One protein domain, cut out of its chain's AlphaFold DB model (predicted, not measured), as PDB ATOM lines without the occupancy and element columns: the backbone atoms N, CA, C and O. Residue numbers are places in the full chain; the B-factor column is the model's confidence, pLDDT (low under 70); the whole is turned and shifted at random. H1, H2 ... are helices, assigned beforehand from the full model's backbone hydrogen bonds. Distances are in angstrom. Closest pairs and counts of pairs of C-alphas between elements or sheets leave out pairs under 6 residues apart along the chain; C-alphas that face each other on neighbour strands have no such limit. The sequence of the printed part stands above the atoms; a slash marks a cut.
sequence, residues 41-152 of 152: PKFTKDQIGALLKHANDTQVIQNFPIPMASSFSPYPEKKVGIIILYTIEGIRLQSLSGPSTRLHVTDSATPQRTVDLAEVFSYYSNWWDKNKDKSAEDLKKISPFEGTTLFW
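Overview. This is residues 41 to 152 of the 152 residues of an uncharacterized protein of Pedobacter sp. Hv1 (UniProt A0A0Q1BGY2). With little regular structure, long loops make up much of this domain, round a triangle of three helices, H1, H2 and H3, with short H4 at the end of H2. The 112 printed residues have four named helices, H1 to H4 in order, and no named strand: all helix, with 41 residues in named elements. It is compact, radius of gyration of the C-alphas 13.4 A, spanning 38 by 33 by 24 A.

Arrangement. H1, residues 45 to 52, and H2, residues 80 to 93, form a helical hairpin; their closest C-alphas, Ile 48 and Ile 88, are 6.0 A apart. H3, residues 117 to 131, touches H2 at residues 81 to 85 alone, closest C-alphas Ile 82 and Leu 117, 6.5 A. H4, residues 136 to 139, only just touches H2, at residues 92 to 93 alone, with 3 pairs of C-alphas within 8 A, the closest Arg 92 and Leu 139, 6.0 A. Every O i to N i+4 pair is within hydrogen-bond range in H2 and H3, 2 of 4 in H1; H4 is too short for one.

Along the chain. H1 begins at C-alpha 45 (212.585, 148.053, 220.765) and is 11.4 A long, H2 20.2 A, H3 20.9 A; H4, 5.1 A, ends at C-alpha 139 (213.661, 140.031, 217.693).

Size, cuts and confidence. The farthest C-alphas, Pro 74 and Asp 133, are 38.4 A apart. The printed part has no cut; the links H1 to H2 and H2 to H3 are long. Residues 68 to 75 have pLDDT under 70.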
ATOM      1  N   PRO A  41     207.083 151.998 232.554       88.88
ATOM      2  CA  PRO A  41     206.881 152.770 231.333       88.88
ATOM      3  C   PRO A  41     206.801 151.874 230.091       88.88
ATOM      4  O   PRO A  41     207.511 150.875 229.967       88.88
ATOM      5  N   LYS A  42     205.935 152.237 229.140       89.81
ATOM      6  CA  LYS A  42     205.767 151.474 227.900       89.81
ATOM      7  C   LYS A  42     206.949 151.724 226.963       89.81
ATOM      8  O   LYS A  42     206.930 152.661 226.169       89.81
ATOM      9  N   PHE A  43     207.962 150.874 227.062       93.81
ATOM     10  CA  PHE A  43     209.118 150.878 226.172       93.81
ATOM     11  C   PHE A  43     208.870 150.059 224.899       93.81
ATOM     12  O   PHE A  43     208.103 149.094 224.895       93.81
ATOM     13  N   THR A  44     209.546 150.441 223.817       95.38
ATOM     14  CA  THR A  44     209.609 149.701 222.552       95.38
ATOM     15  C   THR A  44     211.038 149.220 222.298       95.38
ATOM     16  O   THR A  44     211.954 149.485 223.084       95.38
ATOM     17  N   LYS A  45     211.251 148.518 221.175       96.56
ATOM     18  CA  LYS A  45     212.585 148.053 220.765       96.56
ATOM     19  C   LYS A  45     213.618 149.188 220.724       96.56
ATOM     20  O   LYS A  45     214.797 148.946 220.963       96.56
ATOM     21  N   ASP A  46     213.173 150.416 220.468       96.62
ATOM     22  CA  ASP A  46     214.044 151.576 220.290       96.62
ATOM     23  C   ASP A  46     214.740 151.984 221.598       96.62
ATOM     24  O   ASP A  46     215.814 152.582 221.569       96.62
ATOM     25  N   GLN A  47     214.183 151.607 222.757       97.44
ATOM     26  CA  GLN A  47     214.798 151.862 224.062       97.44
ATOM     27  C   GLN A  47     215.713 150.732 224.551       97.44
ATOM     28  O   GLN A  47     216.430 150.940 225.530       97.44
ATOM     29  N   ILE A  48     215.767 149.570 223.883       98.12
ATOM     30  CA  ILE A  48     216.601 148.434 224.329       98.12
ATOM     31  C   ILE A  48     218.069 148.851 224.464       98.12
ATOM     32  O   ILE A  48     218.693 148.593 225.490       98.12
ATOM     33  N   GLY A  49     218.611 149.550 223.465       98.19
ATOM     34  CA  GLY A  49     220.005 149.992 223.493       98.19
ATOM     35  C   GLY A  49     220.316 150.973 224.628       98.19
ATOM     36  O   GLY A  49     221.420 150.951 225.164       98.19
ATOM     37  N   ALA A  50     219.362 151.823 225.019       98.06
ATOM     38  CA  ALA A  50     219.542 152.754 226.131       98.06
ATOM     39  C   ALA A  50     219.425 152.041 227.486       98.06
ATOM     40  O   ALA A  50     220.266 152.248 228.354       98.06
ATOM     41  N   LEU A  51     218.454 151.133 227.634       98.31
ATOM     42  CA  LEU A  51     218.303 150.282 228.817       98.31
ATOM     43  C   LEU A  51     219.551 149.418 229.054       98.31
ATOM     44  O   LEU A  51     220.040 149.337 230.178       98.31
ATOM     45  N   LEU A  52     220.126 148.835 227.995       98.44
ATOM     46  CA  LEU A  52     221.325 147.996 228.094       98.44
ATOM     47  C   LEU A  52     222.540 148.720 228.681       98.44
ATOM     48  O   LEU A  52     223.342 148.080 229.356       98.44
ATOM     49  N   LYS A  53     222.664 150.042 228.506       98.25
ATOM     50  CA  LYS A  53     223.757 150.828 229.115       98.25
ATOM     51  C   LYS A  53     223.750 150.767 230.644       98.25
ATOM     52  O   LYS A  53     224.793 150.944 231.264       98.25
ATOM     53  N   HIS A  54     222.591 150.485 231.236       98.25
ATOM     54  CA  HIS A  54     222.377 150.398 232.680       98.25
ATOM     55  C   HIS A  54     222.251 148.949 233.177       98.25
ATOM     56  O   HIS A  54     222.191 148.700 234.378       98.25
ATOM     57  N   ALA A  55     222.232 147.966 232.273       97.94
ATOM     58  CA  ALA A  55     221.898 146.577 232.589       97.94
ATOM     59  C   ALA A  55     222.996 145.800 233.341       97.94
ATOM     60  O   ALA A  55     222.717 144.724 233.858       97.94
ATOM     61  N   ASN A  56     224.218 146.331 233.447       97.88
ATOM     62  CA  ASN A  56     225.294 145.731 234.249       97.88
ATOM     63  C   ASN A  56     225.375 146.307 235.682       97.88
ATOM     64  O   ASN A  56     226.353 146.084 236.391       97.88
ATOM     65  N   ASP A  57     224.371 147.080 236.116       98.19
ATOM     66  CA  ASP A  57     224.338 147.682 237.452       98.19
ATOM     67  C   ASP A  57     224.104 146.618 238.543       98.19
ATOM     68  O   ASP A  57     223.072 145.937 238.588       98.19
ATOM     69  N   THR A  58     225.082 146.467 239.439       98.00
ATOM     70  CA  THR A  58     225.066 145.482 240.527       98.00
ATOM     71  C   THR A  58     224.397 145.980 241.808       98.00
ATOM     72  O   THR A  58     224.371 145.226 242.781       98.00
ATOM     73  N   GLN A  59     223.884 147.215 241.847       97.94
ATOM     74  CA  GLN A  59     223.176 147.753 243.007       97.94
ATOM     75  C   GLN A  59     222.001 146.846 243.374       97.94
ATOM     76  O   GLN A  59     221.172 146.523 242.527       97.94
ATOM     77  N   VAL A  60     221.919 146.448 244.642       96.50
ATOM     78  CA  VAL A  60     220.844 145.600 245.161       96.50
ATOM     79  C   VAL A  60     219.719 146.474 245.721       96.50
ATOM     80  O   VAL A  60     219.980 147.406 246.482       96.50
ATOM     81  N   ILE A  61     218.478 146.192 245.321       94.94
ATOM     82  CA  ILE A  61     217.269 146.924 245.723       94.94
ATOM     83  C   ILE A  61     216.141 145.973 246.138       94.94
ATOM     84  O   ILE A  61     216.101 144.809 245.737       94.94
ATOM     85  N   GLN A  62     215.206 146.485 246.937       92.19
ATOM     86  CA  GLN A  62     214.043 145.757 247.463       92.19
ATOM     87  C   GLN A  62     212.712 146.284 246.909       92.19
ATOM     88  O   GLN A  62     211.720 145.554 246.871       92.19
ATOM     89  N   ASN A  63     212.683 147.546 246.479       89.94
ATOM     90  CA  ASN A  63     211.495 148.210 245.958       89.94
ATOM     91  C   ASN A  63     211.626 148.369 244.442       89.94
ATOM     92  O   ASN A  63     212.422 149.172 243.953       89.94
ATOM     93  N   PHE A  64     210.870 147.554 243.713       89.88
ATOM     94  CA  PHE A  64     210.857 147.484 242.255       89.88
ATOM     95  C   PHE A  64     209.479 147.013 241.762       89.88
ATOM     96  O   PHE A  64     208.744 146.381 242.533       89.88
ATOM     97  N   PRO A  65     209.108 147.303 240.500       86.00
ATOM     98  CA  PRO A  65     207.830 146.872 239.951       86.00
ATOM     99  C   PRO A  65     207.790 145.347 239.859       86.00
ATOM    100  O   PRO A  65     208.697 144.726 239.294       86.00
ATOM    101  N   ILE A  66     206.743 144.736 240.411       77.25
ATOM    102  CA  ILE A  66     206.583 143.282 240.349       77.25
ATOM    103  C   ILE A  66     205.967 142.871 239.000       77.25
ATOM    104  O   ILE A  66     205.083 143.566 238.493       77.25
ATOM    105  N   PRO A  67     206.389 141.740 238.406       73.50
ATOM    106  CA  PRO A  67     205.696 141.146 237.268       73.50
ATOM    107  C   PRO A  67     204.187 141.016 237.520       73.50
ATOM    108  O   PRO A  67     203.772 140.449 238.531       73.50
ATOM    109  N   MET A  68     203.360 141.500 236.584       65.44
ATOM    110  CA  MET A  68     201.897 141.565 236.758       65.44
ATOM    111  C   MET A  68     201.240 140.208 237.060       65.44
ATOM    112  O   MET A  68     200.202 140.163 237.709       65.44
ATOM    113  N   ALA A  69     201.829 139.104 236.591       65.25
ATOM    114  CA  ALA A  69     201.279 137.755 236.732       65.25
ATOM    115  C   ALA A  69     201.909 136.938 237.877       65.25
ATOM    116  O   ALA A  69     201.775 135.714 237.905       65.25
ATOM    117  N   SER A  70     202.645 137.560 238.800       64.19
ATOM    118  CA  SER A  70     203.363 136.786 239.809       64.19
ATOM    119  C   SER A  70     202.478 136.229 240.915       64.19
ATOM    120  O   SER A  70     201.644 136.948 241.468       64.19
ATOM    121  N   SER A  71     202.733 134.982 241.313       56.88
ATOM    122  CA  SER A  71     202.212 134.450 242.565       56.88
ATOM    123  C   SER A  71     202.948 135.092 243.744       56.88
ATOM    124  O   SER A  71     204.173 135.194 243.759       56.88
ATOM    125  N   PHE A  72     202.167 135.557 244.717       52.53
ATOM    126  CA  PHE A  72     202.582 136.253 245.933       52.53
ATOM    127  C   PHE A  72     203.715 135.492 246.655       52.53
ATOM    128  O   PHE A  72     203.480 134.541 247.394       52.53
ATOM    129  N   SER A  73     204.962 135.886 246.418       51.59
ATOM    130  CA  SER A  73     206.144 135.394 247.123       51.59
ATOM    131  C   SER A  73     206.927 136.614 247.601       51.59
ATOM    132  O   SER A  73     206.915 137.631 246.898       51.59
ATOM    133  N   PRO A  74     207.570 136.587 248.785       58.81
ATOM    134  CA  PRO A  74     208.477 137.658 249.165       58.81
ATOM    135  C   PRO A  74     209.539 137.766 248.079       58.81
ATOM    136  O   PRO A  74     210.350 136.862 247.897       58.81
ATOM    137  N   TYR A  75     209.492 138.851 247.313       67.69
ATOM    138  CA  TYR A  75     210.510 139.136 246.326       67.69
ATOM    139  C   TYR A  75     211.814 139.400 247.074       67.69
ATOM    140  O   TYR A  75     211.889 140.406 247.785       67.69
ATOM    141  N   PRO A  76     212.817 138.506 246.975       78.62
ATOM    142  CA  PRO A  76     214.110 138.783 247.569       78.62
ATOM    143  C   PRO A  76     214.714 139.992 246.860       78.62
ATOM    144  O   PRO A  76     214.315 140.321 245.740       78.62
ATOM    145  N   GLU A  77     215.686 140.631 247.499       88.31
ATOM    146  CA  GLU A  77     216.409 141.750 246.905       88.31
ATOM    147  C   GLU A  77     216.981 141.367 245.528       88.31
ATOM    148  O   GLU A  77     217.380 140.221 245.286       88.31
ATOM    149  N   LYS A  78     217.001 142.323 244.597       92.06
ATOM    150  CA  LYS A  78     217.442 142.103 243.215       92.06
ATOM    151  C   LYS A  78     218.449 143.151 242.800       92.06
ATOM    152  O   LYS A  78     218.349 144.312 243.183       92.06
ATOM    153  N   LYS A  79     219.405 142.732 241.970       95.69
ATOM    154  CA  LYS A  79     220.309 143.658 241.288       95.69
ATOM    155  C   LYS A  79     219.514 144.468 240.262       95.69
ATOM    156  O   LYS A  79     218.746 143.873 239.501       95.69
ATOM    157  N   VAL A  80     219.735 145.780 240.207       97.00
ATOM    158  CA  VAL A  80     219.119 146.703 239.235       97.00
ATOM    159  C   VAL A  80     219.264 146.169 237.809       97.00
ATOM    160  O   VAL A  80     218.282 146.113 237.071       97.00
ATOM    161  N   GLY A  81     220.447 145.665 237.455       97.56
ATOM    162  CA  GLY A  81     220.711 145.080 236.145       97.56
ATOM    163  C   GLY A  81     219.782 143.920 235.771       97.56
ATOM    164  O   GLY A  81     219.297 143.871 234.645       97.56
ATOM    165  N   ILE A  82     219.439 143.025 236.710       96.12
ATOM    166  CA  ILE A  82     218.518 141.908 236.421       96.12
ATOM    167  C   ILE A  82     217.107 142.426 236.134       96.12
ATOM    168  O   ILE A  82     216.442 141.903 235.243       96.12
ATOM    169  N   ILE A  83     216.653 143.453 236.855       94.94
ATOM    170  CA  ILE A  83     215.338 144.064 236.618       94.94
ATOM    171  C   ILE A  83     215.306 144.698 235.224       94.94
ATOM    172  O   ILE A  83     214.365 144.475 234.469       94.94
ATOM    173  N   ILE A  84     216.368 145.409 234.844       97.00
ATOM    174  CA  ILE A  84     216.491 146.018 233.515       97.00
ATOM    175  C   ILE A  84     216.507 144.949 232.410       97.00
ATOM    176  O   ILE A  84     215.804 145.099 231.412       97.00
ATOM    177  N   LEU A  85     217.255 143.855 232.582       97.62
ATOM    178  CA  LEU A  85     217.291 142.742 231.622       97.62
ATOM    179  C   LEU A  85     215.929 142.046 231.502       97.62
ATOM    180  O   LEU A  85     215.497 141.729 230.395       97.62
ATOM    181  N   TYR A  86     215.208 141.894 232.614       94.88
ATOM    182  CA  TYR A  86     213.836 141.389 232.624       94.88
ATOM    183  C   TYR A  86     212.885 142.313 231.839       94.88
ATOM    184  O   TYR A  86     212.059 141.846 231.054       94.88
ATOM    185  N   THR A  87     213.027 143.636 231.990       95.00
ATOM    186  CA  THR A  87     212.280 144.625 231.197       95.00
ATOM    187  C   THR A  87     212.615 144.533 229.710       95.00
ATOM    188  O   THR A  87     211.699 144.516 228.889       95.00
ATOM    189  N   ILE A  88     213.899 144.423 229.349       97.31
ATOM    190  CA  ILE A  88     214.340 144.241 227.956       97.31
ATOM    191  C   ILE A  88     213.705 142.990 227.346       97.31
ATOM    192  O   ILE A  88     213.224 143.032 226.215       97.31
ATOM    193  N   GLU A  89     213.643 141.894 228.097       96.81
ATOM    194  CA  GLU A  89     213.010 140.671 227.622       96.81
ATOM    195  C   GLU A  89     211.495 140.833 227.417       96.81
ATOM    196  O   GLU A  89     210.946 140.357 226.422       96.81
ATOM    197  N   GLY A  90     210.817 141.569 228.302       94.44
ATOM    198  CA  GLY A  90     209.411 141.938 228.118       94.44
ATOM    199  C   GLY A  90     209.177 142.730 226.826       94.44
ATOM    200  O   GLY A  90     208.244 142.428 226.077       94.44
ATOM    201  N   ILE A  91     210.068 143.683 226.517       95.81
ATOM    202  CA  ILE A  91     210.052 144.439 225.254       95.81
ATOM    203  C   ILE A  91     210.251 143.493 224.063       95.81
ATOM    204  O   ILE A  91     209.468 143.535 223.114       95.81
ATOM    205  N   ARG A  92     211.261 142.611 224.118       96.94
ATOM    206  CA  ARG A  92     211.577 141.640 223.056       96.94
ATOM    207  C   ARG A  92     210.389 140.731 222.742       96.94
ATOM    208  O   ARG A  92     210.068 140.499 221.580       96.94
ATOM    209  N   LEU A  93     209.721 140.226 223.778       95.31
ATOM    210  CA  LEU A  93     208.563 139.341 223.649       95.31
ATOM    211  C   LEU A  93     207.266 140.079 223.293       95.31
ATOM    212  O   LEU A  93     206.281 139.433 222.912       95.31
ATOM    213  N   GLN A  94     207.271 141.412 223.391       92.38
ATOM    214  CA  GLN A  94     206.089 142.269 223.305       92.38
ATOM    215  C   GLN A  94     205.024 141.854 224.341       92.38
ATOM    216  O   GLN A  94     203.834 141.771 224.041       92.38
ATOM    217  N   SER A  95     205.473 141.540 225.562       86.44
ATOM    218  CA  SER A  95     204.650 141.045 226.670       86.44
ATOM    219  C   SER A  95     204.606 142.068 227.800       86.44
ATOM    220  O   SER A  95     205.626 142.348 228.431       86.44
ATOM    221  N   LEU A  96     203.412 142.584 228.108       71.69
ATOM    222  CA  LEU A  96     203.212 143.475 229.258       71.69
ATOM    223  C   LEU A  96     203.399 142.738 230.593       71.69
ATOM    224  O   LEU A  96     203.811 143.342 231.578       71.69
ATOM    225  N   SER A  97     203.150 141.428 230.625       70.75
ATOM    226  CA  SER A  97     203.342 140.594 231.818       70.75
ATOM    227  C   SER A  97     204.821 140.318 232.131       70.75
ATOM    228  O   SER A  97     205.127 139.780 233.194       70.75
ATOM    229  N   GLY A  98     205.734 140.697 231.229       75.56
ATOM    230  CA  GLY A  98     207.143 140.306 231.258       75.56
ATOM    231  C   GLY A  98     207.376 138.885 230.724       75.56
ATOM    232  O   GLY A  98     206.434 138.259 230.219       75.56
ATOM    233  N   PRO A  99     208.627 138.390 230.762       75.69
ATOM    234  CA  PRO A  99     208.980 137.058 230.268       75.69
ATOM    235  C   PRO A  99     208.537 135.882 231.131       75.69
ATOM    236  O   PRO A  99     208.374 134.789 230.597       75.69
ATOM    237  N   SER A 100     208.345 136.065 232.437       80.19
ATOM    238  CA  SER A 100     207.915 134.982 233.325       80.19
ATOM    239  C   SER A 100     207.181 135.538 234.548       80.19
ATOM    240  O   SER A 100     206.893 136.723 234.646       80.19
ATOM    241  N   THR A 101     206.807 134.693 235.501       80.00
ATOM    242  CA  THR A 101     206.266 135.164 236.789       80.00
ATOM    243  C   THR A 101     207.367 135.430 237.816       80.00
ATOM    244  O   THR A 101     207.072 135.817 238.946       80.00
ATOM    245  N   ARG A 102     208.638 135.205 237.444       80.50
ATOM    246  CA  ARG A 102     209.796 135.212 238.339       80.50
ATOM    247  C   ARG A 102     210.887 136.128 237.797       80.50
ATOM    248  O   ARG A 102     211.339 136.009 236.672       80.50
ATOM    249  N   LEU A 103     211.397 137.007 238.651       86.31
ATOM    250  CA  LEU A 103     212.515 137.884 238.301       86.31
ATOM    251  C   LEU A 103     213.853 137.166 238.574       86.31
ATOM    252  O   LEU A 103     214.581 137.498 239.517       86.31
ATOM    253  N   HIS A 104     214.126 136.086 237.838       88.06
ATOM    254  CA  HIS A 104     215.351 135.287 237.960       88.06
ATOM    255  C   HIS A 104     215.599 134.444 236.704       88.06
ATOM    256  O   HIS A 104     214.661 133.872 236.171       88.06
ATOM    257  N   VAL A 105     216.861 134.326 236.289       93.62
ATOM    258  CA  VAL A 105     217.285 133.419 235.214       93.62
ATOM    259  C   VAL A 105     217.695 132.084 235.825       93.62
ATOM    260  O   VAL A 105     218.491 132.063 236.759       93.62
ATOM    261  N   THR A 106     217.173 130.988 235.286       94.56
ATOM    262  CA  THR A 106     217.445 129.617 235.730       94.56
ATOM    263  C   THR A 106     218.282 128.879 234.694       94.56
ATOM    264  O   THR A 106     218.081 129.056 233.494       94.56
ATOM    265  N   ASP A 107     219.186 128.011 235.152       97.00
ATOM    266  CA  ASP A 107     219.854 127.029 234.300       97.00
ATOM    267  C   ASP A 107     219.193 125.655 234.444       97.00
ATOM    268  O   ASP A 107     219.227 125.040 235.509       97.00
ATOM    269  N   SER A 108     218.609 125.155 233.358       96.19
ATOM    270  CA  SER A 108     217.977 123.830 233.321       96.19
ATOM    271  C   SER A 108     218.957 122.663 233.487       96.19
ATOM    272  O   SER A 108     218.569 121.625 234.021       96.19
ATOM    273  N   ALA A 109     220.215 122.812 233.073       96.88
ATOM    274  CA  ALA A 109     221.238 121.779 233.218       96.88
ATOM    275  C   ALA A 109     221.847 121.752 234.624       96.88
ATOM    276  O   ALA A 109     222.377 120.726 235.051       96.88
ATOM    277  N   THR A 110     221.788 122.860 235.365       96.12
ATOM    278  CA  THR A 110     222.275 122.920 236.752       96.12
ATOM    279  C   THR A 110     221.369 123.799 237.622       96.12
ATOM    280  O   THR A 110     221.768 124.896 238.010       96.12
ATOM    281  N   PRO A 111     220.158 123.331 237.983       91.94
ATOM    282  CA  PRO A 111     219.129 124.172 238.612       91.94
ATOM    283  C   PRO A 111     219.509 124.801 239.958       91.94
ATOM    284  O   PRO A 111     218.852 125.734 240.407       91.94
ATOM    285  N   GLN A 112     220.538 124.281 240.630       91.56
ATOM    286  CA  GLN A 112     221.008 124.789 241.920       91.56
ATOM    287  C   GLN A 112     222.022 125.928 241.776       91.56
ATOM    288  O   GLN A 112     222.328 126.595 242.767       91.56
ATOM    289  N   ARG A 113     222.583 126.146 240.579       94.44
ATOM    290  CA  ARG A 113     223.567 127.209 240.392       94.44
ATOM    291  C   ARG A 113     222.878 128.565 240.401       94.44
ATOM    292  O   ARG A 113     221.790 128.738 239.863       94.44
ATOM    293  N   THR A 114     223.564 129.551 240.958       92.25
ATOM    294  CA  THR A 114     223.176 130.947 240.764       92.25
ATOM    295  C   THR A 114     223.744 131.420 239.431       92.25
ATOM    296  O   THR A 114     224.943 131.289 239.197       92.25
ATOM    297  N   VAL A 115     222.888 131.936 238.548       95.62
ATOM    298  CA  VAL A 115     223.315 132.564 237.290       95.62
ATOM    299  C   VAL A 115     223.726 134.006 237.579       95.62
ATOM    300  O   VAL A 115     222.939 134.786 238.124       95.62
ATOM    301  N   ASP A 116     224.962 134.363 237.241       95.94
ATOM    302  CA  ASP A 116     225.509 135.680 237.552       95.94
ATOM    303  C   ASP A 116     224.988 136.770 236.613       95.94
ATOM    304  O   ASP A 116     224.812 136.560 235.414       95.94
ATOM    305  N   LEU A 117     224.819 137.990 237.139       97.56
ATOM    306  CA  LEU A 117     224.388 139.139 236.331       97.56
ATOM    307  C   LEU A 117     225.310 139.368 235.126       97.56
ATOM    308  O   LEU A 117     224.812 139.622 234.037       97.56
ATOM    309  N   ALA A 118     226.627 139.262 235.309       98.12
ATOM    310  CA  ALA A 118     227.588 139.473 234.229       98.12
ATOM    311  C   ALA A 118     227.431 138.436 233.101       98.12
ATOM    312  O   ALA A 118     227.537 138.789 231.927       98.12
ATOM    313  N   GLU A 119     227.125 137.180 233.450       98.12
ATOM    314  CA  GLU A 119     226.832 136.115 232.484       98.12
ATOM    315  C   GLU A 119     225.579 136.475 231.678       98.12
ATOM    316  O   GLU A 119     225.642 136.567 230.452       98.12
ATOM    317  N   VAL A 120     224.466 136.779 232.358       98.25
ATOM    318  CA  VAL A 120     223.206 137.160 231.700       98.25
ATOM    319  C   VAL A 120     223.393 138.400 230.823       98.25
ATOM    320  O   VAL A 120     222.990 138.406 229.662       98.25
ATOM    321  N   PHE A 121     224.039 139.441 231.351       98.56
ATOM    322  CA  PHE A 121     224.321 140.678 230.629       98.56
ATOM    323  C   PHE A 121     225.106 140.413 229.341       98.56
ATOM    324  O   PHE A 121     224.730 140.930 228.293       98.56
ATOM    325  N   SER A 122     226.129 139.550 229.383       98.56
ATOM    326  CA  SER A 122     226.933 139.225 228.200       98.56
ATOM    327  C   SER A 122     226.103 138.621 227.060       98.56
ATOM    328  O   SER A 122     226.289 138.997 225.899       98.56
ATOM    329  N   TYR A 123     225.135 137.752 227.374       98.69
ATOM    330  CA  TYR A 123     224.221 137.185 226.381       98.69
ATOM    331  C   TYR A 123     223.349 138.263 225.740       98.69
ATOM    332  O   TYR A 123     223.240 138.322 224.516       98.69
ATOM    333  N   TYR A 124     222.792 139.168 226.545       98.62
ATOM    334  CA  TYR A 124     221.969 140.268 226.048       98.62
ATOM    335  C   TYR A 124     222.755 141.289 225.226       98.62
ATOM    336  O   TYR A 124     222.268 141.718 224.181       98.62
ATOM    337  N   SER A 125     223.964 141.661 225.652       98.50
ATOM    338  CA  SER A 125     224.838 142.554 224.887       98.50
ATOM    339  C   SER A 125     225.175 141.952 223.523       98.50
ATOM    340  O   SER A 125     224.923 142.580 222.496       98.50
ATOM    341  N   ASN A 126     225.636 140.697 223.500       98.50
ATOM    342  CA  ASN A 126     225.972 139.990 222.263       98.50
ATOM    343  C   ASN A 126     224.758 139.811 221.343       98.50
ATOM    344  O   ASN A 126     224.866 139.940 220.122       98.50
ATOM    345  N   TRP A 127     223.598 139.489 221.918       98.62
ATOM    346  CA  TRP A 127     222.346 139.379 221.183       98.62
ATOM    347  C   TRP A 127     221.952 140.718 220.560       98.62
ATOM    348  O   TRP A 127     221.625 140.759 219.374       98.62
ATOM    349  N   TRP A 128     222.020 141.813 221.314       98.56
ATOM    350  CA  TRP A 128     221.634 143.127 220.812       98.56
ATOM    351  C   TRP A 128     222.560 143.604 219.695       98.56
ATOM    352  O   TRP A 128     222.077 144.035 218.650       98.56
ATOM    353  N   ASP A 129     223.874 143.440 219.850       98.31
ATOM    354  CA  ASP A 129     224.845 143.858 218.835       98.31
ATOM    355  C   ASP A 129     224.621 143.182 217.479       98.31
ATOM    356  O   ASP A 129     224.774 143.824 216.438       98.31
ATOM    357  N   LYS A 130     224.197 141.913 217.482       98.38
ATOM    358  CA  LYS A 130     223.910 141.135 216.267       98.38
ATOM    359  C   LYS A 130     222.537 141.420 215.659       98.38
ATOM    360  O   LYS A 130     222.324 141.120 214.485       98.38
ATOM    361  N   ASN A 131     221.586 141.923 216.448       98.38
ATOM    362  CA  ASN A 131     220.172 141.914 216.072       98.38
ATOM    363  C   ASN A 131     219.479 143.283 216.114       98.38
ATOM    364  O   ASN A 131     218.355 143.373 215.631       98.38
ATOM    365  N   LYS A 132     220.109 144.344 216.632       97.69
ATOM    366  CA  LYS A 132     219.506 145.680 216.835       97.69
ATOM    367  C   LYS A 132     218.787 146.282 215.621       97.69
ATOM    368  O   LYS A 132     217.796 146.993 215.788       97.69
ATOM    369  N   ASP A 133     219.239 145.954 214.413       98.06
ATOM    370  CA  ASP A 133     218.665 146.461 213.161       98.06
ATOM    371  C   ASP A 133     217.420 145.678 212.698       98.06
ATOM    372  O   ASP A 133     216.755 146.064 211.737       98.06
ATOM    373  N   LYS A 134     217.062 144.583 213.381       97.94
ATOM    374  CA  LYS A 134     215.881 143.767 213.066       97.94
ATOM    375  C   LYS A 134     214.572 144.425 213.530       97.94
ATOM    376  O   LYS A 134     214.538 145.334 214.373       97.94
ATOM    377  N   SER A 135     213.468 143.943 212.960       97.88
ATOM    378  CA  SER A 135     212.105 144.288 213.379       97.88
ATOM    379  C   SER A 135     211.799 143.750 214.785       97.88
ATOM    380  O   SER A 135     212.446 142.810 215.252       97.88
ATOM    381  N   ALA A 136     210.798 144.314 215.469       96.56
ATOM    382  CA  ALA A 136     210.364 143.789 216.767       96.56
ATOM    383  C   ALA A 136     209.836 142.345 216.646       96.56
ATOM    384  O   ALA A 136     210.029 141.523 217.542       96.56
ATOM    385  N   GLU A 137     209.205 142.025 215.518       97.06
ATOM    386  CA  GLU A 137     208.662 140.708 215.185       97.06
ATOM    387  C   GLU A 137     209.769 139.664 215.019       97.06
ATOM    388  O   GLU A 137     209.595 138.511 215.416       97.06
ATOM    389  N   ASP A 138     210.916 140.051 214.460       97.69
ATOM    390  CA  ASP A 138     212.059 139.154 214.302       97.69
ATOM    391  C   ASP A 138     212.855 139.005 215.598       97.69
ATOM    392  O   ASP A 138     213.247 137.892 215.941       97.69
ATOM    393  N   LEU A 139     213.026 140.086 216.368       97.50
ATOM    394  CA  LEU A 139     213.661 140.031 217.693       97.50
ATOM    395  C   LEU A 139     212.933 139.070 218.642       97.50
ATOM    396  O   LEU A 139     213.566 138.359 219.427       97.50
ATOM    397  N   LYS A 140     211.603 138.989 218.543       96.56
ATOM    398  CA  LYS A 140     210.789 138.053 219.325       96.56
ATOM    399  C   LYS A 140     211.160 136.584 219.091       96.56
ATOM    400  O   LYS A 140     211.033 135.773 220.009       96.56
ATOM    401  N   LYS A 141     211.639 136.239 217.894       97.06
ATOM    402  CA  LYS A 141     211.977 134.861 217.496       97.06
ATOM    403  C   LYS A 141     213.383 134.438 217.931       97.06
ATOM    404  O   LYS A 141     213.658 133.247 217.966       97.06
ATOM    405  N   ILE A 142     214.255 135.394 218.251       97.25
ATOM    406  CA  ILE A 142     215.671 135.146 218.537       97.25
ATOM    407  C   ILE A 142     215.901 135.354 220.030       97.25
ATOM    408  O   ILE A 142     215.856 136.486 220.518       97.25
ATOM    409  N   SER A 143     216.121 134.263 220.760       97.44
ATOM    410  CA  SER A 143     216.398 134.323 222.195       97.44
ATOM    411  C   SER A 143     217.825 134.824 222.454       97.44
ATOM    412  O   SER A 143     218.755 134.335 221.812       97.44
ATOM    413  N   PRO A 144     218.045 135.720 223.431       98.12
ATOM    414  CA  PRO A 144     219.387 136.029 223.927       98.12
ATOM    415  C   PRO A 144     220.126 134.799 224.472       98.12
ATOM    416  O   PRO A 144     221.350 134.752 224.441       98.12
ATOM    417  N   PHE A 145     219.379 133.792 224.932       98.06
ATOM    418  CA  PHE A 145     219.892 132.532 225.474       98.06
ATOM    419  C   PHE A 145     219.932 131.391 224.447       98.06
ATOM    420  O   PHE A 145     220.073 130.229 224.829       98.06
ATOM    421  N   GLU A 146     219.771 131.685 223.153       96.94
ATOM    422  CA  GLU A 146     219.828 130.669 222.100       96.94
ATOM    423  C   GLU A 146     221.134 129.857 222.175       96.94
ATOM    424  O   GLU A 146     222.228 130.409 222.273       96.94
ATOM    425  N   GLY A 147     221.006 128.525 222.158       96.44
ATOM    426  CA  GLY A 147     222.140 127.606 222.294       96.44
ATOM    427  C   GLY A 147     222.637 127.393 223.729       96.44
ATOM    428  O   GLY A 147     223.636 126.705 223.919       96.44
ATOM    429  N   THR A 148     221.953 127.943 224.734       97.62
ATOM    430  CA  THR A 148     222.252 127.724 226.157       97.62
ATOM    431  C   THR A 148     221.125 126.952 226.851       97.62
ATOM    432  O   THR A 148     220.069 126.695 226.273       97.62
ATOM    433  N   THR A 149     221.338 126.605 228.116       97.75
ATOM    434  CA  THR A 149     220.344 125.993 229.011       97.75
ATOM    435  C   THR A 149     219.630 127.022 229.896       97.75
ATOM    436  O   THR A 149     218.871 126.635 230.793       97.75
ATOM    437  N   LEU A 150     219.867 128.318 229.646       97.38
ATOM    438  CA  LEU A 150     219.320 129.434 230.408       97.38
ATOM    439  C   LEU A 150     217.923 129.839 229.941       97.38
ATOM    440  O   LEU A 150     217.632 129.887 228.746       97.38
ATOM    441  N   PHE A 151     217.072 130.196 230.899       95.06
ATOM    442  CA  PHE A 151     215.732 130.722 230.649       95.06
ATOM    443  C   PHE A 151     215.243 131.594 231.817       95.06
ATOM    444  O   PHE A 151     215.792 131.529 232.917       95.06
ATOM    445  N   TRP A 152     214.226 132.422 231.566       92.62
ATOM    446  CA  TRP A 152     213.541 133.252 232.571       92.62
ATOM    447  C   TRP A 152     212.407 132.524 233.292       92.62
ATOM    448  O   TRP A 152     211.793 131.629 232.676       92.62
TER     449      TRP A 152